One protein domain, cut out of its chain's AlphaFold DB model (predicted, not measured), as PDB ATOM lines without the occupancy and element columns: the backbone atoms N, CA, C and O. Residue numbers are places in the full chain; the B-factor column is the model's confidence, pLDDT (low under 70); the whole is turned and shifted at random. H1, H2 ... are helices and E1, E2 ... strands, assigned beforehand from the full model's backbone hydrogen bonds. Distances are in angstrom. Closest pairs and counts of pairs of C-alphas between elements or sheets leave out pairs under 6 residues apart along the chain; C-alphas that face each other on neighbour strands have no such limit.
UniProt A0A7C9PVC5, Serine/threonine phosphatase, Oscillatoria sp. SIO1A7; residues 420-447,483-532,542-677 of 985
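Overview. This is residues 420 to 447, 483 to 532 and 542 to 677 of the 985 residues of the protein "Serine/threonine phosphatase" of Oscillatoria sp. SIO1A7 (UniProt A0A7C9PVC5). At one end, two strand hairpins, E1 with E2 and E3 with E4, stand near each other with the short helix H1 beside E3; at the other end four helices, H2, H4, H5 and H6, lie side by side, with H7 beyond them. Between these ends sit the tiny hairpin E5 with E6 and the short helix H3. The printed part has 214 residues with seven named helices and six named strands in the order E1 E2 H1 E3 E4 H2 H3 E5 E6 H4 H5 H6 H7; its three sheets are antiparallel pairs and its class is mixed, helices and strands. It is compact, with a radius of gyration of the C-alphas of 18.8 A and spans of 60 by 41 by 36 A.

Along the chain. Find C-alpha 427 at (166.582, 134.254, 124.055), where E1, residues 427 to 436, begins; it spans 21.0 A and bends by 84 degrees at residue 430. E2 is residues 441 to 447, H1 489 to 494, E3 504 to 510 and E4 513 to 519, 20.1 A. From C-alpha 546 at (189.129, 154.402, 155.759), H2 runs 24.4 A to residue 562. Then read H3, 569 to 572, E5, 578 to 580, E6, 597 to 599, H4, 613 to 628, 21.0 A, H5, 636 to 649, 19.8 A, H6, 656 to 664, and H7, 669 to 676, ending at (185.013, 172.351, 153.730).

Arrangement. Start at the hub, H2, which touches H6 at Ala 557 and Arg 660, C-alphas 6.6 A apart, at a shallow tilt of 26 degrees, opposite ways. H2, H4 and H5 form an up-and-down bundle, each running against the one before; H2 only just touches H4, and only just H5, with 3 pairs of C-alphas within 8 A each. In the helical hairpin H4 and H5, the closest C-alphas, Gly 621 and Ser 649, are 4.1 A apart. H3 only just touches H2, at Trp 560 and Arg 569, C-alphas 5.7 A apart. H7 is close to H2 but not clearly touching, at Glu 547 and Leu 671, C-alphas 7.2 A apart. The C-alphas of Leu 552 in H2 and Leu 597 in E6 are 6.6 A apart. Look for N 579 and O 598 at 2.8 A, N 505 and O 517 at 2.9 A, and N 430 and O 445 at 2.8 A, within hydrogen-bond range across the three hairpins of strands. E2 and E4 are near each other; Tyr 491 of H1 and Ile 504 of E3 have C-alphas 6.6 A apart. Every O i to N i+4 pair is within range in H1, H2, H5 and H6, against 11 of 12 in H4 and 3 of 4 in H7; H3 is too short for one.

Size, cuts and confidence. The C-alphas farthest apart, of Gln 424 and Pro 636, are 60.1 A apart. Two cuts, of residues 448 to 482 and 533 to 541, leave C-alpha gaps of 23.9 A and 21.4 A. The links E5 to E6 and E6 to H4 are long. Mean pLDDT of the printed part is 77.0; among the stretches under 70 are residues 582 to 595 and 669 to 677.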
ATOM      1  N   TYR A 420     165.391 127.671 124.701       88.56
ATOM      2  CA  TYR A 420     164.948 129.061 124.618       88.56
ATOM      3  C   TYR A 420     164.072 129.424 125.819       88.56
ATOM      4  O   TYR A 420     163.299 128.600 126.315       88.56
ATOM      5  N   LEU A 421     164.206 130.659 126.302       87.06
ATOM      6  CA  LEU A 421     163.417 131.164 127.430       87.06
ATOM      7  C   LEU A 421     161.998 131.578 127.019       87.06
ATOM      8  O   LEU A 421     161.104 131.561 127.862       87.06
ATOM      9  N   ASP A 422     161.815 131.931 125.747       86.12
ATOM     10  CA  ASP A 422     160.611 132.517 125.167       86.12
ATOM     11  C   ASP A 422     160.043 131.681 124.005       86.12
ATOM     12  O   ASP A 422     160.763 130.980 123.284       86.12
ATOM     13  N   SER A 423     158.738 131.810 123.765       81.06
ATOM     14  CA  SER A 423     158.037 131.122 122.674       81.06
ATOM     15  C   SER A 423     158.389 131.621 121.256       81.06
ATOM     16  O   SER A 423     158.119 130.908 120.285       81.06
ATOM     17  N   GLN A 424     159.045 132.781 121.106       82.12
ATOM     18  CA  GLN A 424     159.499 133.326 119.812       82.12
ATOM     19  C   GLN A 424     160.911 132.854 119.411       82.12
ATOM     20  O   GLN A 424     161.338 133.089 118.276       82.12
ATOM     21  N   LYS A 425     161.616 132.150 120.308       85.69
ATOM     22  CA  LYS A 425     163.014 131.708 120.171       85.69
ATOM     23  C   LYS A 425     164.002 132.862 119.961       85.69
ATOM     24  O   LYS A 425     164.907 132.782 119.126       85.69
ATOM     25  N   ARG A 426     163.836 133.938 120.730       88.12
ATOM     26  CA  ARG A 426     164.770 135.068 120.780       88.12
ATOM     27  C   ARG A 426     165.931 134.831 121.747       88.12
ATOM     28  O   ARG A 426     167.066 135.151 121.407       88.12
ATOM     29  N   TYR A 427     165.653 134.297 122.929       90.25
ATOM     30  CA  TYR A 427     166.582 134.254 124.055       90.25
ATOM     31  C   TYR A 427     167.082 132.831 124.296       90.25
ATOM     32  O   TYR A 427     166.419 132.036 124.968       90.25
ATOM     33  N   GLN A 428     168.247 132.501 123.734       89.25
ATOM     34  CA  GLN A 428     168.836 131.168 123.860       89.25
ATOM     35  C   GLN A 428     169.679 131.048 125.134       89.25
ATOM     36  O   GLN A 428     170.513 131.904 125.429       89.25
ATOM     37  N   VAL A 429     169.499 129.956 125.872       89.69
ATOM     38  CA  VAL A 429     170.309 129.608 127.044       89.69
ATOM     39  C   VAL A 429     171.662 129.076 126.583       89.69
ATOM     40  O   VAL A 429     171.735 128.079 125.867       89.69
ATOM     41  N   LEU A 430     172.740 129.722 127.019       85.81
ATOM     42  CA  LEU A 430     174.113 129.268 126.796       85.81
ATOM     43  C   LEU A 430     174.580 128.329 127.912       85.81
ATOM     44  O   LEU A 430     175.252 127.337 127.647       85.81
ATOM     45  N   GLU A 431     174.217 128.643 129.155       85.00
ATOM     46  CA  GLU A 431     174.665 127.937 130.355       85.00
ATOM     47  C   GLU A 431     173.634 128.087 131.483       85.00
ATOM     48  O   GLU A 431     173.029 129.150 131.635       85.00
ATOM     49  N   ALA A 432     173.446 127.037 132.284       79.81
ATOM     50  CA  ALA A 432     172.686 127.089 133.532       79.81
ATOM     51  C   ALA A 432     173.668 127.196 134.705       79.81
ATOM     52  O   ALA A 432     174.459 126.286 134.938       79.81
ATOM     53  N   ILE A 433     173.630 128.327 135.408       73.62
ATOM     54  CA  ILE A 433     174.676 128.758 136.344       73.62
ATOM     55  C   ILE A 433     174.361 128.296 137.771       73.62
ATOM     56  O   ILE A 433     175.227 127.789 138.478       73.62
ATOM     57  N   ALA A 434     173.107 128.468 138.200       70.69
ATOM     58  CA  ALA A 434     172.661 128.127 139.546       70.69
ATOM     59  C   ALA A 434     171.173 127.755 139.578       70.69
ATOM     60  O   ALA A 434     170.377 128.209 138.753       70.69
ATOM     61  N   THR A 435     170.782 126.955 140.571       66.50
ATOM     62  CA  THR A 435     169.380 126.637 140.874       66.50
ATOM     63  C   THR A 435     169.140 126.803 142.367       66.50
ATOM     64  O   THR A 435     169.573 125.969 143.164       66.50
ATOM     65  N   ASP A 436     168.433 127.866 142.736       66.00
ATOM     66  CA  ASP A 436     167.926 128.064 144.087       66.00
ATOM     67  C   ASP A 436     166.660 127.213 144.262       66.00
ATOM     68  O   ASP A 436     165.577 127.523 143.760       66.00
ATOM     69  N   ARG A 437     166.822 126.089 144.965       56.97
ATOM     70  CA  ARG A 437     165.742 125.130 145.229       56.97
ATOM     71  C   ARG A 437     164.811 125.547 146.366       56.97
ATOM     72  O   ARG A 437     163.801 124.876 146.555       56.97
ATOM     73  N   GLU A 438     165.147 126.592 147.118       56.47
ATOM     74  CA  GLU A 438     164.305 127.105 148.202       56.47
ATOM     75  C   GLU A 438     163.339 128.167 147.661       56.47
ATOM     76  O   GLU A 438     162.151 128.120 147.973       56.47
ATOM     77  N   ASN A 439     163.815 129.038 146.763       63.16
ATOM     78  CA  ASN A 439     163.006 130.082 146.120       63.16
ATOM     79  C   ASN A 439     162.395 129.672 144.762       63.16
ATOM     80  O   ASN A 439     161.581 130.406 144.206       63.16
ATOM     81  N   GLY A 440     162.764 128.507 144.215       70.44
ATOM     82  CA  GLY A 440     162.259 128.036 142.917       70.44
ATOM     83  C   GLY A 440     162.823 128.821 141.727       70.44
ATOM     84  O   GLY A 440     162.143 128.961 140.704       70.44
ATOM     85  N   GLU A 441     164.046 129.342 141.861       82.88
ATOM     86  CA  GLU A 441     164.708 130.149 140.837       82.88
ATOM     87  C   GLU A 441     165.839 129.400 140.124       82.88
ATOM     88  O   GLU A 441     166.636 128.684 140.733       82.88
ATOM     89  N   ILE A 442     165.961 129.621 138.817       85.19
ATOM     90  CA  ILE A 442     167.070 129.151 137.984       85.19
ATOM     91  C   ILE A 442     167.750 130.374 137.364       85.19
ATOM     92  O   ILE A 442     167.087 131.254 136.816       85.19
ATOM     93  N   THR A 443     169.076 130.434 137.458       88.12
ATOM     94  CA  THR A 443     169.897 131.506 136.875       88.12
ATOM     95  C   THR A 443     170.682 130.967 135.681       88.12
ATOM     96  O   THR A 443     171.299 129.904 135.775       88.12
ATOM     97  N   VAL A 444     170.652 131.686 134.560       89.50
ATOM     98  CA  VAL A 444     171.169 131.257 133.248       89.50
ATOM     99  C   VAL A 444     171.968 132.371 132.559       89.50
ATOM    100  O   VAL A 444     171.623 133.546 132.679       89.50
ATOM    101  N   LYS A 445     173.000 132.013 131.783       88.94
ATOM    102  CA  LYS A 445     173.661 132.930 130.833       88.94
ATOM    103  C   LYS A 445     172.914 132.850 129.500       88.94
ATOM    104  O   LYS A 445     172.675 131.752 128.993       88.94
ATOM    105  N   VAL A 446     172.516 133.993 128.951       89.94
ATOM    106  CA  VAL A 446     171.560 134.090 127.833       89.94
ATOM    107  C   VAL A 446     172.176 134.844 126.660       89.94
ATOM    108  O   VAL A 446     172.834 135.864 126.851       89.94
ATOM    109  N   LEU A 447     171.922 134.374 125.443       88.19
ATOM    110  CA  LEU A 447     172.175 135.097 124.202       88.19
ATOM    111  C   LEU A 447     170.863 135.682 123.675       88.19
ATOM    112  O   LEU A 447     169.884 134.957 123.504       88.19
ATOM    113  N   GLY A 483     150.748 144.897 133.118       66.81
ATOM    114  CA  GLY A 483     151.498 143.935 132.298       66.81
ATOM    115  C   GLY A 483     153.015 143.886 132.530       66.81
ATOM    116  O   GLY A 483     153.650 142.948 132.056       66.81
ATOM    117  N   ILE A 484     153.601 144.819 133.290       80.62
ATOM    118  CA  ILE A 484     155.027 144.770 133.662       80.62
ATOM    119  C   ILE A 484     155.201 143.872 134.905       80.62
ATOM    120  O   ILE A 484     154.622 144.192 135.951       80.62
ATOM    121  N   PRO A 485     156.001 142.784 134.854       84.75
ATOM    122  CA  PRO A 485     156.195 141.894 136.001       84.75
ATOM    123  C   PRO A 485     156.740 142.625 137.234       84.75
ATOM    124  O   PRO A 485     157.672 143.418 137.120       84.75
ATOM    125  N   ALA A 486     156.219 142.303 138.425       83.62
ATOM    126  CA  ALA A 486     156.592 142.961 139.685       83.62
ATOM    127  C   ALA A 486     158.113 143.019 139.928       83.62
ATOM    128  O   ALA A 486     158.644 144.046 140.339       83.62
ATOM    129  N   ILE A 487     158.828 141.946 139.580       85.31
ATOM    130  CA  ILE A 487     160.286 141.843 139.732       85.31
ATOM    131  C   ILE A 487     161.075 142.843 138.858       85.31
ATOM    132  O   ILE A 487     162.213 143.156 139.181       85.31
ATOM    133  N   ALA A 488     160.492 143.366 137.773       88.25
ATOM    134  CA  ALA A 488     161.137 144.320 136.862       88.25
ATOM    135  C   ALA A 488     160.981 145.787 137.309       88.25
ATOM    136  O   ALA A 488     161.849 146.620 137.048       88.25
ATOM    137  N   GLN A 489     159.886 146.092 138.008       87.06
ATOM    138  CA  GLN A 489     159.491 147.438 138.432       87.06
ATOM    139  C   GLN A 489     160.567 148.199 139.241       87.06
ATOM    140  O   GLN A 489     160.830 149.352 138.883       87.06
ATOM    141  N   PRO A 490     161.260 147.610 140.247       88.62
ATOM    142  CA  PRO A 490     162.292 148.336 140.991       88.62
ATOM    143  C   PRO A 490     163.498 148.728 140.135       88.62
ATOM    144  O   PRO A 490     164.061 149.796 140.353       88.62
ATOM    145  N   TYR A 491     163.877 147.918 139.139       89.62
ATOM    146  CA  TYR A 491     164.935 148.295 138.199       89.62
ATOM    147  C   TYR A 491     164.480 149.503 137.376       89.62
ATOM    148  O   TYR A 491     165.140 150.535 137.394       89.62
ATOM    149  N   ILE A 492     163.306 149.420 136.740       83.75
ATOM    150  CA  ILE A 492     162.760 150.478 135.869       83.75
ATOM    151  C   ILE A 492     162.652 151.827 136.600       83.75
ATOM    152  O   ILE A 492     163.021 152.857 136.039       83.75
ATOM    153  N   ALA A 493     162.186 151.830 137.852       82.81
ATOM    154  CA  ALA A 493     161.998 153.054 138.634       82.81
ATOM    155  C   ALA A 493     163.306 153.677 139.164       82.81
ATOM    156  O   ALA A 493     163.360 154.884 139.410       82.81
ATOM    157  N   LEU A 494     164.353 152.869 139.368       85.12
ATOM    158  CA  LEU A 494     165.598 153.297 140.017       85.12
ATOM    159  C   LEU A 494     166.798 153.415 139.060       85.12
ATOM    160  O   LEU A 494     167.767 154.087 139.411       85.12
ATOM    161  N   GLN A 495     166.755 152.825 137.858       81.44
ATOM    162  CA  GLN A 495     167.906 152.712 136.944       81.44
ATOM    163  C   GLN A 495     168.569 154.056 136.599       81.44
ATOM    164  O   GLN A 495     169.790 154.124 136.485       81.44
ATOM    165  N   SER A 496     167.772 155.116 136.435       74.62
ATOM    166  CA  SER A 496     168.243 156.468 136.098       74.62
ATOM    167  C   SER A 496     168.879 157.213 137.275       74.62
ATOM    168  O   SER A 496     169.644 158.148 137.061       74.62
ATOM    169  N   GLN A 497     168.566 156.805 138.507       79.06
ATOM    170  CA  GLN A 497     169.078 157.402 139.745       79.06
ATOM    171  C   GLN A 497     170.265 156.608 140.309       79.06
ATOM    172  O   GLN A 497     171.134 157.179 140.963       79.06
ATOM    173  N   PHE A 498     170.316 155.295 140.049       83.12
ATOM    174  CA  PHE A 498     171.263 154.368 140.667       83.12
ATOM    175  C   PHE A 498     171.944 153.454 139.630       83.12
ATOM    176  O   PHE A 498     171.540 152.300 139.470       83.12
ATOM    177  N   PRO A 499     173.038 153.908 138.979       80.31
ATOM    178  CA  PRO A 499     173.863 153.082 138.078       80.31
ATOM    179  C   PRO A 499     174.437 151.808 138.726       80.31
ATOM    180  O   PRO A 499     174.794 150.848 138.038       80.31
ATOM    181  N   ALA A 500     174.473 151.772 140.064       85.88
ATOM    182  CA  ALA A 500     174.763 150.581 140.854       85.88
ATOM    183  C   ALA A 500     173.839 149.391 140.528       85.88
ATOM    184  O   ALA A 500     174.255 148.244 140.690       85.88
ATOM    185  N   LEU A 501     172.621 149.622 140.023       88.56
ATOM    186  CA  LEU A 501     171.708 148.566 139.580       88.56
ATOM    187  C   LEU A 501     172.083 148.034 138.183       88.56
ATOM    188  O   LEU A 501     172.409 148.831 137.301       88.56
ATOM    189  N   PRO A 502     172.032 146.708 137.951       90.06
ATOM    190  CA  PRO A 502     172.310 146.117 136.645       90.06
ATOM    191  C   PRO A 502     171.218 146.494 135.646       90.06
ATOM    192  O   PRO A 502     170.032 146.350 135.940       90.06
ATOM    193  N   ALA A 503     171.625 146.953 134.461       87.56
ATOM    194  CA  ALA A 503     170.687 147.419 133.445       87.56
ATOM    195  C   ALA A 503     169.718 146.305 133.013       87.56
ATOM    196  O   ALA A 503     170.144 145.250 132.537       87.56
ATOM    197  N   ILE A 504     168.416 146.549 133.161       89.88
ATOM    198  CA  ILE A 504     167.361 145.640 132.701       89.88
ATOM    199  C   ILE A 504     167.223 145.684 131.168       89.88
ATOM    200  O   ILE A 504     167.175 146.757 130.568       89.88
ATOM    201  N   HIS A 505     167.167 144.509 130.531       88.56
ATOM    202  CA  HIS A 505     167.003 144.352 129.076       88.56
ATOM    203  C   HIS A 505     165.569 143.981 128.695       88.56
ATOM    204  O   HIS A 505     164.980 144.551 127.773       88.56
ATOM    205  N   ASP A 506     165.000 143.012 129.413       89.50
ATOM    206  CA  ASP A 506     163.647 142.517 129.181       89.50
ATOM    207  C   ASP A 506     163.087 141.822 130.426       89.50
ATOM    208  O   ASP A 506     163.843 141.345 131.278       89.50
ATOM    209  N   ALA A 507     161.761 141.738 130.522       90.94
ATOM    210  CA  ALA A 507     161.073 140.951 131.536       90.94
ATOM    211  C   ALA A 507     159.646 140.607 131.098       90.94
ATOM    212  O   ALA A 507     158.898 141.477 130.650       90.94
ATOM    213  N   TRP A 508     159.242 139.352 131.293       88.81
ATOM    214  CA  TRP A 508     157.895 138.874 130.972       88.81
ATOM    215  C   TRP A 508     157.430 137.777 131.937       88.81
ATOM    216  O   TRP A 508     158.190 137.276 132.769       88.81
ATOM    217  N   GLN A 509     156.154 137.406 131.835       86.69
ATOM    218  CA  GLN A 509     155.564 136.288 132.566       86.69
ATOM    219  C   GLN A 509     154.703 135.451 131.611       86.69
ATOM    220  O   GLN A 509     153.804 135.976 130.959       86.69
ATOM    221  N   GLU A 510     154.989 134.154 131.521       82.12
ATOM    222  CA  GLU A 510     154.367 133.203 130.592       82.12
ATOM    223  C   GLU A 510     154.251 131.845 131.310       82.12
ATOM    224  O   GLU A 510     155.216 131.390 131.915       82.12
ATOM    225  N   ASN A 511     153.084 131.190 131.289       73.31
ATOM    226  CA  ASN A 511     152.882 129.833 131.840       73.31
ATOM    227  C   ASN A 511     153.441 129.617 133.275       73.31
ATOM    228  O   ASN A 511     154.263 128.730 133.504       73.31
ATOM    229  N   ASN A 512     153.024 130.447 134.244       79.38
ATOM    230  CA  ASN A 512     153.490 130.474 135.653       79.38
ATOM    231  C   ASN A 512     154.999 130.716 135.886       79.38
ATOM    232  O   ASN A 512     155.465 130.703 137.030       79.38
ATOM    233  N   ARG A 513     155.753 131.005 134.825       85.69
ATOM    234  CA  ARG A 513     157.174 131.348 134.848       85.69
ATOM    235  C   ARG A 513     157.336 132.852 134.641       85.69
ATOM    236  O   ARG A 513     156.831 133.399 133.663       85.69
ATOM    237  N   THR A 514     158.061 133.519 135.529       88.44
ATOM    238  CA  THR A 514     158.527 134.897 135.322       88.44
ATOM    239  C   THR A 514     159.987 134.853 134.881       88.44
ATOM    240  O   THR A 514     160.784 134.086 135.426       88.44
ATOM    241  N   VAL A 515     160.338 135.658 133.879       90.56
ATOM    242  CA  VAL A 515     161.706 135.788 133.366       90.56
ATOM    243  C   VAL A 515     162.125 137.251 133.433       90.56
ATOM    244  O   VAL A 515     161.341 138.143 133.113       90.56
ATOM    245  N   LEU A 516     163.362 137.484 133.863       92.19
ATOM    246  CA  LEU A 516     164.000 138.791 133.976       92.19
ATOM    247  C   LEU A 516     165.412 138.698 133.382       92.19
ATOM    248  O   LEU A 516     166.190 137.838 133.794       92.19
ATOM    249  N   LEU A 517     165.744 139.569 132.429       91.94
ATOM    250  CA  LEU A 517     167.060 139.641 131.790       91.94
ATOM    251  C   LEU A 517     167.787 140.920 132.217       91.94
ATOM    252  O   LEU A 517     167.294 142.028 131.991       91.94
ATOM    253  N   LEU A 518     168.966 140.756 132.814       92.12
ATOM    254  CA  LEU A 518     169.804 141.826 133.359       92.12
ATOM    255  C   LEU A 518     171.174 141.880 132.671       92.12
ATOM    256  O   LEU A 518     171.624 140.917 132.049       92.12
ATOM    257  N   GLU A 519     171.862 143.007 132.831       89.69
ATOM    258  CA  GLU A 519     173.280 143.176 132.515       89.69
ATOM    259  C   GLU A 519     174.143 142.060 133.128       89.69
ATOM    260  O   GLU A 519     174.068 141.759 134.320       89.69
ATOM    261  N   ASP A 520     174.987 141.450 132.298       87.06
ATOM    262  CA  ASP A 520     175.854 140.347 132.695       87.06
ATOM    263  C   ASP A 520     177.108 140.856 133.420       87.06
ATOM    264  O   ASP A 520     178.112 141.216 132.809       87.06
ATOM    265  N   ARG A 521     177.020 140.921 134.753       85.19
ATOM    266  CA  ARG A 521     178.096 141.382 135.648       85.19
ATOM    267  C   ARG A 521     178.941 140.243 136.243       85.19
ATOM    268  O   ARG A 521     179.681 140.476 137.196       85.19
ATOM    269  N   SER A 522     178.861 139.022 135.689       80.56
ATOM    270  CA  SER A 522     179.541 137.836 136.247       80.56
ATOM    271  C   SER A 522     181.061 137.956 136.305       80.56
ATOM    272  O   SER A 522     181.693 137.366 137.173       80.56
ATOM    273  N   ASP A 523     181.635 138.720 135.375       77.50
ATOM    274  CA  ASP A 523     183.081 138.870 135.210       77.50
ATOM    275  C   ASP A 523     183.649 140.051 136.031       77.50
ATOM    276  O   ASP A 523     184.843 140.347 135.959       77.50
ATOM    277  N   MET A 524     182.806 140.741 136.815       79.88
ATOM    278  CA  MET A 524     183.212 141.847 137.690       79.88
ATOM    279  C   MET A 524     183.726 141.338 139.057       79.88
ATOM    280  O   MET A 524     183.200 140.351 139.572       79.88
ATOM    281  N   PRO A 525     184.700 142.022 139.696       75.69
ATOM    282  CA  PRO A 525     185.197 141.653 141.025       75.69
ATOM    283  C   PRO A 525     184.096 141.659 142.097       75.69
ATOM    284  O   PRO A 525     183.333 142.622 142.183       75.69
ATOM    285  N   GLU A 526     184.057 140.641 142.963       78.06
ATOM    286  CA  GLU A 526     183.224 140.646 144.176       78.06
ATOM    287  C   GLU A 526     183.774 141.633 145.221       78.06
ATOM    288  O   GLU A 526     184.988 141.742 145.396       78.06
ATOM    289  N   LEU A 527     182.898 142.316 145.974       74.06
ATOM    290  CA  LEU A 527     183.329 143.242 147.040       74.06
ATOM    291  C   LEU A 527     184.109 142.531 148.161       74.06
ATOM    292  O   LEU A 527     185.026 143.098 148.755       74.06
ATOM    293  N   ALA A 528     183.752 141.280 148.451       64.25
ATOM    294  CA  ALA A 528     184.473 140.436 149.388       64.25
ATOM    295  C   ALA A 528     184.482 138.993 148.881       64.25
ATOM    296  O   ALA A 528     183.523 138.257 149.097       64.25
ATOM    297  N   ALA A 529     185.590 138.599 148.248       53.94
ATOM    298  CA  ALA A 529     185.810 137.228 147.802       53.94
ATOM    299  C   ALA A 529     185.521 136.202 148.909       53.94
ATOM    300  O   ALA A 529     185.951 136.365 150.061       53.94
ATOM    301  N   ASN A 530     184.814 135.140 148.527       52.09
ATOM    302  CA  ASN A 530     184.567 133.967 149.358       52.09
ATOM    303  C   ASN A 530     185.882 133.270 149.753       52.09
ATOM    304  O   ASN A 530     186.785 133.136 148.932       52.09
ATOM    305  N   GLU A 531     185.953 132.729 150.975       47.84
ATOM    306  CA  GLU A 531     187.164 132.112 151.567       47.84
ATOM    307  C   GLU A 531     187.726 130.895 150.796       47.84
ATOM    308  O   GLU A 531     188.805 130.408 151.120       47.84
ATOM    309  N   ASN A 532     187.009 130.405 149.777       43.56
ATOM    310  CA  ASN A 532     187.399 129.287 148.910       43.56
ATOM    311  C   ASN A 532     187.591 129.691 147.426       43.56
ATOM    312  O   ASN A 532     187.626 128.811 146.567       43.56
ATOM    313  N   ASP A 542     196.905 146.613 151.943       44.47
ATOM    314  CA  ASP A 542     197.338 148.006 152.052       44.47
ATOM    315  C   ASP A 542     196.390 149.013 151.363       44.47
ATOM    316  O   ASP A 542     196.538 150.213 151.597       44.47
ATOM    317  N   GLU A 543     195.427 148.556 150.544       53.19
ATOM    318  CA  GLU A 543     194.579 149.412 149.684       53.19
ATOM    319  C   GLU A 543     193.151 149.693 150.184       53.19
ATOM    320  O   GLU A 543     192.477 150.568 149.635       53.19
ATOM    321  N   LEU A 544     192.656 148.987 151.205       64.75
ATOM    322  CA  LEU A 544     191.389 149.356 151.845       64.75
ATOM    323  C   LEU A 544     191.647 150.519 152.804       64.75
ATOM    324  O   LEU A 544     192.029 150.315 153.954       64.75
ATOM    325  N   SER A 545     191.469 151.744 152.314       71.19
ATOM    326  CA  SER A 545     191.586 152.954 153.129       71.19
ATOM    327  C   SER A 545     190.281 153.250 153.899       71.19
ATOM    328  O   SER A 545     189.202 152.816 153.470       71.19
ATOM    329  N   PRO A 546     190.331 153.983 155.031       73.81
ATOM    330  CA  PRO A 546     189.129 154.402 155.759       73.81
ATOM    331  C   PRO A 546     188.151 155.218 154.899       73.81
ATOM    332  O   PRO A 546     186.940 155.074 155.048       73.81
ATOM    333  N   GLU A 547     188.667 156.022 153.968       75.06
ATOM    334  CA  GLU A 547     187.897 156.841 153.027       75.06
ATOM    335  C   GLU A 547     187.107 155.978 152.039       75.06
ATOM    336  O   GLU A 547     185.912 156.202 151.850       75.06
ATOM    337  N   LEU A 548     187.738 154.941 151.470       76.50
ATOM    338  CA  LEU A 548     187.070 153.998 150.570       76.50
ATOM    339  C   LEU A 548     185.990 153.183 151.302       76.50
ATOM    340  O   LEU A 548     184.910 152.966 150.752       76.50
ATOM    341  N   LEU A 549     186.239 152.765 152.548       80.12
ATOM    342  CA  LEU A 549     185.210 152.101 153.359       80.12
ATOM    343  C   LEU A 549     184.051 153.041 153.712       80.12
ATOM    344  O   LEU A 549     182.901 152.614 153.647       80.12
ATOM    345  N   TRP A 550     184.324 154.308 154.038       84.50
ATOM    346  CA  TRP A 550     183.272 155.295 154.295       84.50
ATOM    347  C   TRP A 550     182.403 155.534 153.050       84.50
ATOM    348  O   TRP A 550     181.178 155.467 153.151       84.50
ATOM    349  N   GLN A 551     183.020 155.712 151.873       81.19
ATOM    350  CA  GLN A 551     182.306 155.872 150.598       81.19
ATOM    351  C   GLN A 551     181.410 154.657 150.309       81.19
ATOM    352  O   GLN A 551     180.217 154.814 150.060       81.19
ATOM    353  N   LEU A 552     181.956 153.438 150.414       83.25
ATOM    354  CA  LEU A 552     181.187 152.202 150.235       83.25
ATOM    355  C   LEU A 552     180.023 152.097 151.234       83.25
ATOM    356  O   LEU A 552     178.949 151.612 150.880       83.25
ATOM    357  N   PHE A 553     180.202 152.555 152.475       87.81
ATOM    358  CA  PHE A 553     179.146 152.516 153.486       87.81
ATOM    359  C   PHE A 553     178.029 153.540 153.207       87.81
ATOM    360  O   PHE A 553     176.868 153.194 153.444       87.81
ATOM    361  N   ASP A 554     178.307 154.738 152.665       86.94
ATOM    362  CA  ASP A 554     177.225 155.671 152.281       86.94
ATOM    363  C   ASP A 554     176.555 155.267 150.962       86.94
ATOM    364  O   ASP A 554     175.333 155.354 150.867       86.94
ATOM    365  N   GLU A 555     177.288 154.703 149.996       86.50
ATOM    366  CA  GLU A 555     176.681 154.098 148.800       86.50
ATOM    367  C   GLU A 555     175.685 152.991 149.194       86.50
ATOM    368  O   GLU A 555     174.534 152.994 148.742       86.50
ATOM    369  N   ILE A 556     176.068 152.102 150.124       88.88
ATOM    370  CA  ILE A 556     175.159 151.096 150.699       88.88
ATOM    371  C   ILE A 556     173.998 151.763 151.455       88.88
ATOM    372  O   ILE A 556     172.849 151.359 151.278       88.88
ATOM    373  N   ALA A 557     174.250 152.780 152.286       88.19
ATOM    374  CA  ALA A 557     173.211 153.433 153.090       88.19
ATOM    375  C   ALA A 557     172.197 154.239 152.254       88.19
ATOM    376  O   ALA A 557     171.014 154.313 152.604       88.19
ATOM    377  N   THR A 558     172.644 154.808 151.137       87.75
ATOM    378  CA  THR A 558     171.827 155.545 150.172       87.75
ATOM    379  C   THR A 558     170.988 154.581 149.329       87.75
ATOM    380  O   THR A 558     169.765 154.744 149.256       87.75
ATOM    381  N   LEU A 559     171.584 153.503 148.798       88.25
ATOM    382  CA  LEU A 559     170.837 152.430 148.122       88.25
ATOM    383  C   LEU A 559     169.827 151.753 149.057       88.25
ATOM    384  O   LEU A 559     168.713 151.439 148.643       88.25
ATOM    385  N   TRP A 560     170.171 151.574 150.335       90.38
ATOM    386  CA  TRP A 560     169.263 151.006 151.332       90.38
ATOM    387  C   TRP A 560     167.974 151.813 151.447       90.38
ATOM    388  O   TRP A 560     166.891 151.233 151.487       90.38
ATOM    389  N   GLN A 561     168.082 153.145 151.477       87.81
ATOM    390  CA  GLN A 561     166.930 154.042 151.524       87.81
ATOM    391  C   GLN A 561     166.093 153.952 150.236       87.81
ATOM    392  O   GLN A 561     164.868 153.869 150.323       87.81
ATOM    393  N   ALA A 562     166.738 153.890 149.066       86.31
ATOM    394  CA  ALA A 562     166.066 153.727 147.774       86.31
ATOM    395  C   ALA A 562     165.334 152.377 147.627       86.31
ATOM    396  O   ALA A 562     164.301 152.307 146.963       86.31
ATOM    397  N   LEU A 563     165.824 151.313 148.275       89.06
ATOM    398  CA  LEU A 563     165.243 149.964 148.228       89.06
ATOM    399  C   LEU A 563     164.177 149.693 149.312       89.06
ATOM    400  O   LEU A 563     163.586 148.611 149.305       89.06
ATOM    401  N   VAL A 564     163.885 150.649 150.213       87.19
ATOM    402  CA  VAL A 564     162.793 150.529 151.210       87.19
ATOM    403  C   VAL A 564     161.411 150.343 150.557       87.19
ATOM    404  O   VAL A 564     160.731 149.394 150.953       87.19
ATOM    405  N   PRO A 565     160.961 151.172 149.586       86.31
ATOM    406  CA  PRO A 565     159.616 151.042 149.010       86.31
ATOM    407  C   PRO A 565     159.427 149.723 148.255       86.31
ATOM    408  O   PRO A 565     158.340 149.158 148.239       86.31
ATOM    409  N   TRP A 566     160.519 149.215 147.682       86.56
ATOM    410  CA  TRP A 566     160.572 148.011 146.857       86.56
ATOM    411  C   TRP A 566     160.841 146.723 147.645       86.56
ATOM    412  O   TRP A 566     161.082 145.687 147.029       86.56
ATOM    413  N   GLN A 567     160.877 146.792 148.985       87.94
ATOM    414  CA  GLN A 567     161.152 145.656 149.881       87.94
ATOM    415  C   GLN A 567     162.339 144.794 149.407       87.94
ATOM    416  O   GLN A 567     162.261 143.573 149.384       87.94
ATOM    417  N   SER A 568     163.420 145.430 148.945       89.81
ATOM    418  CA  SER A 568     164.526 144.749 148.244       89.81
ATOM    419  C   SER A 568     165.884 144.965 148.925       89.81
ATOM    420  O   SER A 568     166.939 144.852 148.295       89.81
ATOM    421  N   ARG A 569     165.901 145.304 150.220       90.75
ATOM    422  CA  ARG A 569     167.124 145.720 150.941       90.75
ATOM    423  C   ARG A 569     168.069 144.556 151.216       90.75
ATOM    424  O   ARG A 569     169.275 144.771 151.320       90.75
ATOM    425  N   GLN A 570     167.560 143.321 151.260       88.88
ATOM    426  CA  GLN A 570     168.385 142.117 151.418       88.88
ATOM    427  C   GLN A 570     169.425 141.958 150.290       88.88
ATOM    428  O   GLN A 570     170.470 141.345 150.506       88.88
ATOM    429  N   SER A 571     169.205 142.587 149.128       90.75
ATOM    430  CA  SER A 571     170.195 142.715 148.043       90.75
ATOM    431  C   SER A 571     171.548 143.265 148.509       90.75
ATOM    432  O   SER A 571     172.580 142.876 147.968       90.75
ATOM    433  N   LEU A 572     171.554 144.140 149.522       90.31
ATOM    434  CA  LEU A 572     172.755 144.776 150.072       90.31
ATOM    435  C   LEU A 572     173.463 143.926 151.142       90.31
ATOM    436  O   LEU A 572     174.527 144.310 151.614       90.31
ATOM    437  N   LEU A 573     172.879 142.787 151.538       87.75
ATOM    438  CA  LEU A 573     173.394 141.893 152.587       87.75
ATOM    439  C   LEU A 573     174.110 140.650 152.033       87.75
ATOM    440  O   LEU A 573     174.733 139.903 152.787       87.75
ATOM    441  N   LYS A 574     173.998 140.402 150.725       85.06
ATOM    442  CA  LYS A 574     174.536 139.219 150.045       85.06
ATOM    443  C   LYS A 574     175.892 139.538 149.421       85.06
ATOM    444  O   LYS A 574     175.953 140.263 148.435       85.06
ATOM    445  N   LEU A 575     176.982 139.019 149.995       80.25
ATOM    446  CA  LEU A 575     178.354 139.295 149.529       80.25
ATOM    447  C   LEU A 575     178.568 138.874 148.065       80.25
ATOM    448  O   LEU A 575     179.159 139.622 147.292       80.25
ATOM    449  N   ASP A 576     177.985 137.738 147.681       79.62
ATOM    450  CA  ASP A 576     177.918 137.180 146.324       79.62
ATOM    451  C   ASP A 576     177.120 138.050 145.331       79.62
ATOM    452  O   ASP A 576     177.218 137.854 144.118       79.62
ATOM    453  N   ASN A 577     176.378 139.050 145.819       88.88
ATOM    454  CA  ASN A 577     175.667 140.042 145.011       88.88
ATOM    455  C   ASN A 577     176.424 141.374 144.860       88.88
ATOM    456  O   ASN A 577     176.112 142.142 143.949       88.88
ATOM    457  N   LEU A 578     177.382 141.671 145.747       87.50
ATOM    458  CA  LEU A 578     178.117 142.938 145.751       87.50
ATOM    459  C   LEU A 578     179.337 142.863 144.821       87.50
ATOM    460  O   LEU A 578     180.099 141.891 144.832       87.50
ATOM    461  N   ARG A 579     179.533 143.904 144.014       84.81
ATOM    462  CA  ARG A 579     180.613 144.037 143.026       84.81
ATOM    463  C   ARG A 579     181.301 145.396 143.159       84.81
ATOM    464  O   ARG A 579     180.691 146.345 143.647       84.81
ATOM    465  N   ILE A 580     182.544 145.500 142.687       79.50
ATOM    466  CA  ILE A 580     183.279 146.775 142.595       79.50
ATOM    467  C   ILE A 580     183.574 147.097 141.130       79.50
ATOM    468  O   ILE A 580     184.093 146.243 140.404       79.50
ATOM    469  N   ASN A 581     183.329 148.338 140.701       74.00
ATOM    470  CA  ASN A 581     183.926 148.822 139.459       74.00
ATOM    471  C   ASN A 581     185.423 149.129 139.667       74.00
ATOM    472  O   ASN A 581     185.774 150.129 140.288       74.00
ATOM    473  N   ASN A 582     186.296 148.263 139.144       60.38
ATOM    474  CA  ASN A 582     187.759 148.401 139.218       60.38
ATOM    475  C   ASN A 582     188.416 148.786 137.875       60.38
ATOM    476  O   ASN A 582     189.643 148.792 137.789       60.38
ATOM    477  N   SER A 583     187.647 149.052 136.811       47.78
ATOM    478  CA  SER A 583     188.188 149.191 135.449       47.78
ATOM    479  C   SER A 583     187.658 150.425 134.727       47.78
ATOM    480  O   SER A 583     186.464 150.707 134.758       47.78
ATOM    481  N   ALA A 584     188.535 151.103 133.981       39.44
ATOM    482  CA  ALA A 584     188.215 152.249 133.123       39.44
ATOM    483  C   ALA A 584     187.428 151.861 131.843       39.44
ATOM    484  O   ALA A 584     187.597 152.465 130.783       39.44
ATOM    485  N   GLY A 585     186.600 150.813 131.914       32.66
ATOM    486  CA  GLY A 585     185.977 150.142 130.772       32.66
ATOM    487  C   GLY A 585     184.457 150.287 130.655       32.66
ATOM    488  O   GLY A 585     183.900 149.764 129.692       32.66
ATOM    489  N   ASN A 586     183.771 150.965 131.586       37.41
ATOM    490  CA  ASN A 586     182.321 151.179 131.487       37.41
ATOM    491  C   ASN A 586     182.008 152.632 131.073       37.41
ATOM    492  O   ASN A 586     182.136 153.536 131.901       37.41
ATOM    493  N   PRO A 587     181.549 152.888 129.831       38.84
ATOM    494  CA  PRO A 587     181.314 154.247 129.341       38.84
ATOM    495  C   PRO A 587     180.169 154.988 130.052       38.84
ATOM    496  O   PRO A 587     180.051 156.197 129.876       38.84
ATOM    497  N   ALA A 588     179.336 154.308 130.852       39.66
ATOM    498  CA  ALA A 588     178.263 154.949 131.613       39.66
ATOM    499  C   ALA A 588     178.744 155.616 132.919       39.66
ATOM    500  O   ALA A 588     178.140 156.594 133.353       39.66
ATOM    501  N   VAL A 589     179.810 155.099 133.548       42.94
ATOM    502  CA  VAL A 589     180.366 155.613 134.819       42.94
ATOM    503  C   VAL A 589     181.892 155.470 134.805       42.94
ATOM    504  O   VAL A 589     182.473 154.657 135.524       42.94
ATOM    505  N   ASN A 590     182.544 156.255 133.947       36.31
ATOM    506  CA  ASN A 590     183.997 156.269 133.780       36.31
ATOM    507  C   ASN A 590     184.584 157.591 134.315       36.31
ATOM    508  O   ASN A 590     184.906 158.499 133.551       36.31
ATOM    509  N   ILE A 591     184.728 157.693 135.641       38.50
ATOM    510  CA  ILE A 591     185.645 158.649 136.281       38.50
ATOM    511  C   ILE A 591     186.923 157.863 136.614       38.50
ATOM    512  O   ILE A 591     186.868 156.971 137.465       38.50
ATOM    513  N   PRO A 592     188.063 158.126 135.945       33.53
ATOM    514  CA  PRO A 592     189.308 157.410 136.206       33.53
ATOM    515  C   PRO A 592     189.702 157.450 137.689       33.53
ATOM    516  O   PRO A 592     189.810 158.518 138.284       33.53
ATOM    517  N   GLY A 593     189.918 156.273 138.281       45.25
ATOM    518  CA  GLY A 593     190.351 156.115 139.674       45.25
ATOM    519  C   GLY A 593     189.235 155.994 140.720       45.25
ATOM    520  O   GLY A 593     189.517 155.518 141.819       45.25
ATOM    521  N   GLN A 594     187.978 156.336 140.412       54.00
ATOM    522  CA  GLN A 594     186.888 156.213 141.388       54.00
ATOM    523  C   GLN A 594     186.294 154.793 141.402       54.00
ATOM    524  O   GLN A 594     185.597 154.381 140.476       54.00
ATOM    525  N   ARG A 595     186.543 154.054 142.491       68.56
ATOM    526  CA  ARG A 595     185.852 152.791 142.801       68.56
ATOM    527  C   ARG A 595     184.406 153.092 143.206       68.56
ATOM    528  O   ARG A 595     184.171 154.049 143.938       68.56
ATOM    529  N   SER A 596     183.460 152.263 142.767       77.31
ATOM    530  CA  SER A 596     182.042 152.359 143.139       77.31
ATOM    531  C   SER A 596     181.389 150.983 143.280       77.31
ATOM    532  O   SER A 596     181.820 150.003 142.656       77.31
ATOM    533  N   LEU A 597     180.358 150.911 144.122       86.00
ATOM    534  CA  LEU A 597     179.566 149.715 144.374       86.00
ATOM    535  C   LEU A 597     178.613 149.425 143.210       86.00
ATOM    536  O   LEU A 597     177.826 150.271 142.785       86.00
ATOM    537  N   LEU A 598     178.619 148.173 142.762       88.88
ATOM    538  CA  LEU A 598     177.673 147.628 141.793       88.88
ATOM    539  C   LEU A 598     176.950 146.411 142.399       88.88
ATOM    540  O   LEU A 598     177.512 145.693 143.226       88.88
ATOM    541  N   LEU A 599     175.710 146.153 141.977       90.56
ATOM    542  CA  LEU A 599     174.947 144.947 142.326       90.56
ATOM    543  C   LEU A 599     174.835 143.997 141.125       90.56
ATOM    544  O   LEU A 599     174.719 144.456 139.986       90.56
ATOM    545  N   GLN A 600     174.828 142.684 141.374       89.00
ATOM    546  CA  GLN A 600     174.575 141.646 140.359       89.00
ATOM    547  C   GLN A 600     173.072 141.490 140.053       89.00
ATOM    548  O   GLN A 600     172.703 141.259 138.904       89.00
ATOM    549  N   ARG A 601     172.204 141.609 141.068       91.38
ATOM    550  CA  ARG A 601     170.730 141.607 140.978       91.38
ATOM    551  C   ARG A 601     170.097 142.231 142.230       91.38
ATOM    552  O   ARG A 601     170.772 142.535 143.213       91.38
ATOM    553  N   LEU A 602     168.778 142.379 142.208       91.44
ATOM    554  CA  LEU A 602     167.956 142.570 143.400       91.44
ATOM    555  C   LEU A 602     167.408 141.227 143.913       91.44
ATOM    556  O   LEU A 602     167.226 140.265 143.160       91.44
ATOM    557  N   TYR A 603     167.152 141.174 145.216       88.75
ATOM    558  CA  TYR A 603     166.467 140.094 145.920       88.75
ATOM    559  C   TYR A 603     165.302 140.706 146.710       88.75
ATOM    560  O   TYR A 603     165.566 141.576 147.550       88.75
ATOM    561  N   PRO A 604     164.049 140.281 146.465       84.50
ATOM    562  CA  PRO A 604     162.918 140.702 147.279       84.50
ATOM    563  C   PRO A 604     163.006 140.091 148.683       84.50
ATOM    564  O   PRO A 604     163.536 138.996 148.877       84.50
ATOM    565  N   GLU A 605     162.473 140.816 149.655       84.62
ATOM    566  CA  GLU A 605     162.190 140.344 151.008       84.62
ATOM    567  C   GLU A 605     160.843 139.586 151.040       84.62
ATOM    568  O   GLU A 605     160.075 139.610 150.079       84.62
ATOM    569  N   ASP A 606     160.538 138.902 152.146       72.00
ATOM    570  CA  ASP A 606     159.274 138.171 152.299       72.00
ATOM    571  C   ASP A 606     158.081 139.129 152.489       72.00
ATOM    572  O   ASP A 606     157.938 139.756 153.544       72.00
ATOM    573  N   GLU A 607     157.188 139.177 151.492       62.09
ATOM    574  CA  GLU A 607     155.915 139.920 151.508       62.09
ATOM    575  C   GLU A 607     155.067 139.636 152.769       62.09
ATOM    576  O   GLU A 607     154.299 140.490 153.217       62.09
ATOM    577  N   GLN A 608     155.194 138.438 153.356       58.81
ATOM    578  CA  GLN A 608     154.412 137.991 154.516       58.81
ATOM    579  C   GLN A 608     155.019 138.434 155.858       58.81
ATOM    580  O   GLN A 608     154.328 138.407 156.881       58.81
ATOM    581  N   ASN A 609     156.290 138.847 155.874       62.69
ATOM    582  CA  ASN A 609     157.012 139.275 157.073       62.69
ATOM    583  C   ASN A 609     158.082 140.340 156.732       62.69
ATOM    584  O   ASN A 609     159.283 140.077 156.872       62.69
ATOM    585  N   PRO A 610     157.672 141.547 156.287       65.50
ATOM    586  CA  PRO A 610     158.588 142.590 155.829       65.50
ATOM    587  C   PRO A 610     159.551 143.000 156.949       65.50
ATOM    588  O   PRO A 610     159.145 143.471 158.017       65.50
ATOM    589  N   ALA A 611     160.847 142.805 156.713       72.12
ATOM    590  CA  ALA A 611     161.825 142.811 157.788       72.12
ATOM    591  C   ALA A 611     162.057 144.224 158.360       72.12
ATOM    592  O   ALA A 611     162.181 145.225 157.643       72.12
ATOM    593  N   THR A 612     162.134 144.324 159.688       78.38
ATOM    594  CA  THR A 612     162.390 145.603 160.364       78.38
ATOM    595  C   THR A 612     163.840 146.045 160.175       78.38
ATOM    596  O   THR A 612     164.734 145.225 159.949       78.38
ATOM    597  N   PHE A 613     164.109 147.349 160.327       79.50
ATOM    598  CA  PHE A 613     165.487 147.854 160.277       79.50
ATOM    599  C   PHE A 613     166.381 147.200 161.342       79.50
ATOM    600  O   PHE A 613     167.534 146.919 161.055       79.50
ATOM    601  N   ALA A 614     165.855 146.883 162.530       74.88
ATOM    602  CA  ALA A 614     166.618 146.177 163.560       74.88
ATOM    603  C   ALA A 614     167.056 144.764 163.113       74.88
ATOM    604  O   ALA A 614     168.172 144.347 163.416       74.88
ATOM    605  N   ALA A 615     166.214 144.045 162.361       77.50
ATOM    606  CA  ALA A 615     166.539 142.713 161.854       77.50
ATOM    607  C   ALA A 615     167.610 142.769 160.751       77.50
ATOM    608  O   ALA A 615     168.697 142.221 160.922       77.50
ATOM    609  N   LEU A 616     167.343 143.479 159.649       82.88
ATOM    610  CA  LEU A 616     168.288 143.550 158.525       82.88
ATOM    611  C   LEU A 616     169.544 144.370 158.861       82.88
ATOM    612  O   LEU A 616     170.628 144.068 158.370       82.88
ATOM    613  N   GLY A 617     169.411 145.404 159.693       82.88
ATOM    614  CA  GLY A 617     170.506 146.279 160.114       82.88
ATOM    615  C   GLY A 617     171.546 145.558 160.970       82.88
ATOM    616  O   GLY A 617     172.729 145.848 160.840       82.88
ATOM    617  N   THR A 618     171.140 144.554 161.755       84.75
ATOM    618  CA  THR A 618     172.083 143.675 162.469       84.75
ATOM    619  C   THR A 618     173.014 142.969 161.475       84.75
ATOM    620  O   THR A 618     174.235 143.081 161.581       84.75
ATOM    621  N   SER A 619     172.452 142.339 160.434       85.12
ATOM    622  CA  SER A 619     173.224 141.687 159.365       85.12
ATOM    623  C   SER A 619     174.011 142.671 158.488       85.12
ATOM    624  O   SER A 619     175.079 142.320 157.990       85.12
ATOM    625  N   LEU A 620     173.539 143.913 158.323       86.94
ATOM    626  CA  LEU A 620     174.324 144.979 157.689       86.94
ATOM    627  C   LEU A 620     175.566 145.318 158.528       86.94
ATOM    628  O   LEU A 620     176.655 145.465 157.982       86.94
ATOM    629  N   GLY A 621     175.420 145.365 159.855       86.06
ATOM    630  CA  GLY A 621     176.530 145.510 160.794       86.06
ATOM    631  C   GLY A 621     177.533 144.359 160.702       86.06
ATOM    632  O   GLY A 621     178.733 144.612 160.650       86.06
ATOM    633  N   GLU A 622     177.073 143.108 160.608       85.81
ATOM    634  CA  GLU A 622     177.944 141.941 160.373       85.81
ATOM    635  C   GLU A 622     178.689 142.013 159.026       85.81
ATOM    636  O   GLU A 622     179.855 141.620 158.937       85.81
ATOM    637  N   LEU A 623     178.041 142.522 157.973       85.50
ATOM    638  CA  LEU A 623     178.668 142.730 156.667       85.50
ATOM    639  C   LEU A 623     179.739 143.822 156.741       85.50
ATOM    640  O   LEU A 623     180.870 143.599 156.310       85.50
ATOM    641  N   TRP A 624     179.421 144.969 157.345       87.19
ATOM    642  CA  TRP A 624     180.383 146.051 157.543       87.19
ATOM    643  C   TRP A 624     181.546 145.616 158.454       87.19
ATOM    644  O   TRP A 624     182.688 145.948 158.149       87.19
ATOM    645  N   GLN A 625     181.319 144.771 159.472       85.06
ATOM    646  CA  GLN A 625     182.400 144.161 160.270       85.06
ATOM    647  C   GLN A 625     183.381 143.354 159.411       85.06
ATOM    648  O   GLN A 625     184.587 143.507 159.584       85.06
ATOM    649  N   LYS A 626     182.889 142.539 158.468       81.44
ATOM    650  CA  LYS A 626     183.728 141.725 157.561       81.44
ATOM    651  C   LYS A 626     184.530 142.553 156.550       81.44
ATOM    652  O   LYS A 626     185.509 142.045 155.996       81.44
ATOM    653  N   LEU A 627     184.115 143.795 156.294       78.69
ATOM    654  CA  LEU A 627     184.852 144.757 155.470       78.69
ATOM    655  C   LEU A 627     185.868 145.537 156.318       78.69
ATOM    656  O   LEU A 627     187.050 145.560 155.980       78.69
ATOM    657  N   SER A 628     185.453 146.088 157.464       79.00
ATOM    658  CA  SER A 628     186.337 146.809 158.393       79.00
ATOM    659  C   SER A 628     187.444 145.927 158.977       79.00
ATOM    660  O   SER A 628     188.560 146.403 159.152       79.00
ATOM    661  N   SER A 629     187.205 144.629 159.205       74.06
ATOM    662  CA  SER A 629     188.229 143.699 159.715       74.06
ATOM    663  C   SER A 629     189.385 143.429 158.740       74.06
ATOM    664  O   SER A 629     190.307 142.692 159.085       74.06
ATOM    665  N   ARG A 630     189.331 143.974 157.515       68.75
ATOM    666  CA  ARG A 630     190.410 143.923 156.515       68.75
ATOM    667  C   ARG A 630     191.327 145.159 156.566       68.75
ATOM    668  O   ARG A 630     192.306 145.201 155.826       68.75
ATOM    669  N   LEU A 631     191.043 146.139 157.433       65.56
ATOM    670  CA  LEU A 631     191.903 147.304 157.672       65.56
ATOM    671  C   LEU A 631     193.238 146.903 158.316       65.56
ATOM    672  O   LEU A 631     193.278 146.199 159.322       65.56
ATOM    673  N   THR A 632     194.339 147.417 157.768       55.59
ATOM    674  CA  THR A 632     195.710 147.159 158.249       55.59
ATOM    675  C   THR A 632     196.284 148.265 159.141       55.59
ATOM    676  O   THR A 632     197.342 148.074 159.745       55.59
ATOM    677  N   LYS A 633     195.619 149.425 159.242       58.25
ATOM    678  CA  LYS A 633     196.112 150.624 159.946       58.25
ATOM    679  C   LYS A 633     195.026 151.210 160.849       58.25
ATOM    680  O   LYS A 633     193.957 151.572 160.373       58.25
ATOM    681  N   THR A 634     195.330 151.353 162.138       57.53
ATOM    682  CA  THR A 634     194.452 151.992 163.129       57.53
ATOM    683  C   THR A 634     194.546 153.518 163.038       57.53
ATOM    684  O   THR A 634     195.551 154.103 163.452       57.53
ATOM    685  N   SER A 635     193.503 154.162 162.517       68.56
ATOM    686  CA  SER A 635     193.281 155.616 162.581       68.56
ATOM    687  C   SER A 635     192.130 155.948 163.551       68.56
ATOM    688  O   SER A 635     191.249 155.107 163.753       68.56
ATOM    689  N   PRO A 636     192.062 157.163 164.134       68.19
ATOM    690  CA  PRO A 636     190.937 157.543 164.997       68.19
ATOM    691  C   PRO A 636     189.588 157.530 164.255       68.19
ATOM    692  O   PRO A 636     188.556 157.249 164.857       68.19
ATOM    693  N   GLU A 637     189.591 157.777 162.943       67.75
ATOM    694  CA  GLU A 637     188.405 157.667 162.086       67.75
ATOM    695  C   GLU A 637     187.970 156.200 161.935       67.75
ATOM    696  O   GLU A 637     186.785 155.897 162.053       67.75
ATOM    697  N   SER A 638     188.919 155.263 161.785       72.56
ATOM    698  CA  SER A 638     188.606 153.827 161.769       72.56
ATOM    699  C   SER A 638     188.055 153.320 163.107       72.56
ATOM    700  O   SER A 638     187.123 152.523 163.096       72.56
ATOM    701  N   GLU A 639     188.524 153.830 164.255       77.62
ATOM    702  CA  GLU A 639     187.951 153.483 165.569       77.62
ATOM    703  C   GLU A 639     186.490 153.949 165.709       77.62
ATOM    704  O   GLU A 639     185.659 153.243 166.292       77.62
ATOM    705  N   GLN A 640     186.156 155.122 165.156       81.44
ATOM    706  CA  GLN A 640     184.780 155.624 165.115       81.44
ATOM    707  C   GLN A 640     183.911 154.823 164.138       81.44
ATOM    708  O   GLN A 640     182.784 154.457 164.485       81.44
ATOM    709  N   LEU A 641     184.438 154.498 162.953       82.31
ATOM    710  CA  LEU A 641     183.754 153.675 161.957       82.31
ATOM    711  C   LEU A 641     183.459 152.280 162.524       82.31
ATOM    712  O   LEU A 641     182.318 151.824 162.481       82.31
ATOM    713  N   GLU A 642     184.438 151.647 163.177       83.12
ATOM    714  CA  GLU A 642     184.235 150.408 163.928       83.12
ATOM    715  C   GLU A 642     183.200 150.549 165.051       83.12
ATOM    716  O   GLU A 642     182.464 149.601 165.312       83.12
ATOM    717  N   GLN A 643     183.129 151.689 165.748       85.12
ATOM    718  CA  GLN A 643     182.124 151.910 166.793       85.12
ATOM    719  C   GLN A 643     180.710 152.023 166.201       85.12
ATOM    720  O   GLN A 643     179.779 151.437 166.757       85.12
ATOM    721  N   LEU A 644     180.539 152.702 165.059       87.31
ATOM    722  CA  LEU A 644     179.284 152.703 164.295       87.31
ATOM    723  C   LEU A 644     178.906 151.278 163.863       87.31
ATOM    724  O   LEU A 644     177.781 150.840 164.100       87.31
ATOM    725  N   VAL A 645     179.860 150.543 163.298       87.94
ATOM    726  CA  VAL A 645     179.703 149.155 162.845       87.94
ATOM    727  C   VAL A 645     179.358 148.207 164.005       87.94
ATOM    728  O   VAL A 645     178.463 147.368 163.877       87.94
ATOM    729  N   ARG A 646     179.992 148.375 165.172       86.94
ATOM    730  CA  ARG A 646     179.674 147.639 166.406       86.94
ATOM    731  C   ARG A 646     178.270 147.977 166.912       86.94
ATOM    732  O   ARG A 646     177.502 147.052 167.167       86.94
ATOM    733  N   ASP A 647     177.886 149.251 166.978       86.12
ATOM    734  CA  ASP A 647     176.531 149.658 167.383       86.12
ATOM    735  C   ASP A 647     175.441 149.176 166.409       86.12
ATOM    736  O   ASP A 647     174.348 148.807 166.843       86.12
ATOM    737  N   LEU A 648     175.737 149.119 165.108       86.69
ATOM    738  CA  LEU A 648     174.842 148.563 164.093       86.69
ATOM    739  C   LEU A 648     174.668 147.043 164.279       86.69
ATOM    740  O   LEU A 648     173.539 146.567 164.382       86.69
ATOM    741  N   SER A 649     175.770 146.300 164.450       86.38
ATOM    742  CA  SER A 649     175.749 144.846 164.717       86.38
ATOM    743  C   SER A 649     175.117 144.457 166.062       86.38
ATOM    744  O   SER A 649     174.629 143.344 166.223       86.38
ATOM    745  N   ALA A 650     175.112 145.367 167.040       85.44
ATOM    746  CA  ALA A 650     174.494 145.153 168.347       85.44
ATOM    747  C   ALA A 650     172.985 145.470 168.359       85.44
ATOM    748  O   ALA A 650     172.337 145.314 169.394       85.44
ATOM    749  N   GLY A 651     172.426 145.968 167.248       83.25
ATOM    750  CA  GLY A 651     171.046 146.454 167.193       83.25
ATOM    751  C   GLY A 651     170.810 147.754 167.980       83.25
ATOM    752  O   GLY A 651     169.662 148.111 168.247       83.25
ATOM    753  N   ASN A 652     171.866 148.494 168.345       84.19
ATOM    754  CA  ASN A 652     171.742 149.770 169.066       84.19
ATOM    755  C   ASN A 652     171.133 150.877 168.181       84.19
ATOM    756  O   ASN A 652     170.614 151.867 168.701       84.19
ATOM    757  N   LEU A 653     171.171 150.711 166.855       83.19
ATOM    758  CA  LEU A 653     170.550 151.607 165.878       83.19
ATOM    759  C   LEU A 653     169.199 151.053 165.418       83.19
ATOM    760  O   LEU A 653     169.097 149.928 164.939       83.19
ATOM    761  N   GLN A 654     168.154 151.867 165.552       77.25
ATOM    762  CA  GLN A 654     166.762 151.462 165.336       77.25
ATOM    763  C   GLN A 654     166.185 151.982 164.010       77.25
ATOM    764  O   GLN A 654     165.155 151.486 163.556       77.25
ATOM    765  N   THR A 655     166.839 152.953 163.356       84.25
ATOM    766  CA  THR A 655     166.431 153.460 162.034       84.25
ATOM    767  C   THR A 655     167.621 153.750 161.113       84.25
ATOM    768  O   THR A 655     168.697 154.147 161.563       84.25
ATOM    769  N   ALA A 656     167.400 153.651 159.797       82.44
ATOM    770  CA  ALA A 656     168.397 154.017 158.785       82.44
ATOM    771  C   ALA A 656     168.835 155.494 158.880       82.44
ATOM    772  O   ALA A 656     169.984 155.816 158.594       82.44
ATOM    773  N   ALA A 657     167.959 156.390 159.351       82.00
ATOM    774  CA  ALA A 657     168.301 157.793 159.584       82.00
ATOM    775  C   ALA A 657     169.340 157.969 160.711       82.00
ATOM    776  O   ALA A 657     170.234 158.801 160.589       82.00
ATOM    777  N   GLN A 658     169.276 157.160 161.779       83.94
ATOM    778  CA  GLN A 658     170.302 157.152 162.833       83.94
ATOM    779  C   GLN A 658     171.645 156.619 162.318       83.94
ATOM    780  O   GLN A 658     172.694 157.115 162.722       83.94
ATOM    781  N   MET A 659     171.609 155.632 161.417       87.81
ATOM    782  CA  MET A 659     172.798 155.095 160.753       87.81
ATOM    783  C   MET A 659     173.464 156.152 159.861       87.81
ATOM    784  O   MET A 659     174.630 156.464 160.085       87.81
ATOM    785  N   ARG A 660     172.720 156.775 158.931       85.81
ATOM    786  CA  ARG A 660     173.252 157.838 158.055       85.81
ATOM    787  C   ARG A 660     173.749 159.053 158.839       85.81
ATOM    788  O   ARG A 660     174.860 159.507 158.606       85.81
ATOM    789  N   SER A 661     172.989 159.520 159.834       84.69
ATOM    790  CA  SER A 661     173.398 160.654 160.680       84.69
ATOM    791  C   SER A 661     174.680 160.394 161.479       84.69
ATOM    792  O   SER A 661     175.364 161.354 161.826       84.69
ATOM    793  N   ARG A 662     174.997 159.134 161.803       84.38
ATOM    794  CA  ARG A 662     176.277 158.771 162.423       84.38
ATOM    795  C   ARG A 662     177.386 158.580 161.400       84.38
ATOM    796  O   ARG A 662     178.514 158.936 161.703       84.38
ATOM    797  N   LEU A 663     177.081 158.036 160.223       86.25
ATOM    798  CA  LEU A 663     178.061 157.870 159.153       86.25
ATOM    799  C   LEU A 663     178.590 159.231 158.680       86.25
ATOM    800  O   LEU A 663     179.802 159.412 158.631       86.25
ATOM    801  N   GLU A 664     177.713 160.217 158.463       84.12
ATOM    802  CA  GLU A 664     178.112 161.594 158.122       84.12
ATOM    803  C   GLU A 664     178.972 162.234 159.227       84.12
ATOM    804  O   GLU A 664     179.971 162.890 158.951       84.12
ATOM    805  N   ALA A 665     178.659 161.971 160.501       82.94
ATOM    806  CA  ALA A 665     179.453 162.452 161.636       82.94
ATOM    807  C   ALA A 665     180.840 161.780 161.774       82.94
ATOM    808  O   ALA A 665     181.626 162.198 162.622       82.94
ATOM    809  N   ILE A 666     181.125 160.746 160.974       81.56
ATOM    810  CA  ILE A 666     182.393 159.989 160.921       81.56
ATOM    811  C   ILE A 666     183.093 160.214 159.560       81.56
ATOM    812  O   ILE A 666     184.099 159.580 159.250       81.56
ATOM    813  N   ARG A 667     182.573 161.128 158.729       79.44
ATOM    814  CA  ARG A 667     183.131 161.474 157.418       79.44
ATOM    815  C   ARG A 667     184.613 161.876 157.544       79.44
ATOM    816  O   ARG A 667     184.897 162.844 158.245       79.44
ATOM    817  N   PRO A 668     185.551 161.165 156.886       71.50
ATOM    818  CA  PRO A 668     186.985 161.416 157.024       71.50
ATOM    819  C   PRO A 668     187.391 162.852 156.703       71.50
ATOM    820  O   PRO A 668     186.899 163.429 155.732       71.50
ATOM    821  N   LEU A 669     188.358 163.401 157.438       60.31
ATOM    822  CA  LEU A 669     188.822 164.789 157.297       60.31
ATOM    823  C   LEU A 669     189.364 165.122 155.895       60.31
ATOM    824  O   LEU A 669     189.344 166.282 155.482       60.31
ATOM    825  N   ALA A 670     189.815 164.120 155.135       55.44
ATOM    826  CA  ALA A 670     190.158 164.276 153.721       55.44
ATOM    827  C   ALA A 670     188.916 164.532 152.843       55.44
ATOM    828  O   ALA A 670     188.930 165.434 152.012       55.44
ATOM    829  N   LEU A 671     187.827 163.787 153.069       53.38
ATOM    830  CA  LEU A 671     186.549 163.930 152.360       53.38
ATOM    831  C   LEU A 671     185.701 165.100 152.881       53.38
ATOM    832  O   LEU A 671     184.861 165.609 152.138       53.38
ATOM    833  N   GLN A 672     185.920 165.532 154.128       53.03
ATOM    834  CA  GLN A 672     185.413 166.805 154.646       53.03
ATOM    835  C   GLN A 672     186.102 167.967 153.932       53.03
ATOM    836  O   GLN A 672     185.406 168.773 153.335       53.03
ATOM    837  N   LYS A 673     187.441 168.003 153.841       44.75
ATOM    838  CA  LYS A 673     188.175 169.057 153.106       44.75
ATOM    839  C   LYS A 673     187.816 169.188 151.620       44.75
ATOM    840  O   LYS A 673     188.032 170.255 151.048       44.75
ATOM    841  N   THR A 674     187.245 168.166 150.990       40.28
ATOM    842  CA  THR A 674     186.719 168.265 149.614       40.28
ATOM    843  C   THR A 674     185.436 169.115 149.522       40.28
ATOM    844  O   THR A 674     185.119 169.625 148.450       40.28
ATOM    845  N   GLU A 675     184.734 169.341 150.639       38.00
ATOM    846  CA  GLU A 675     183.590 170.262 150.753       38.00
ATOM    847  C   GLU A 675     183.893 171.483 151.640       38.00
ATOM    848  O   GLU A 675     183.603 172.599 151.223       38.00
ATOM    849  N   GLU A 676     184.568 171.310 152.781       32.56
ATOM    850  CA  GLU A 676     185.013 172.351 153.730       32.56
ATOM    851  C   GLU A 676     186.269 173.125 153.272       32.56
ATOM    852  O   GLU A 676     186.725 174.042 153.945       32.56
ATOM    853  N   SER A 677     186.816 172.842 152.081       36.75
ATOM    854  CA  SER A 677     187.600 173.861 151.348       36.75
ATOM    855  C   SER A 677     186.710 174.981 150.786       36.75
ATOM    856  O   SER A 677     187.210 175.976 150.257       36.75
TER     857      SER A 677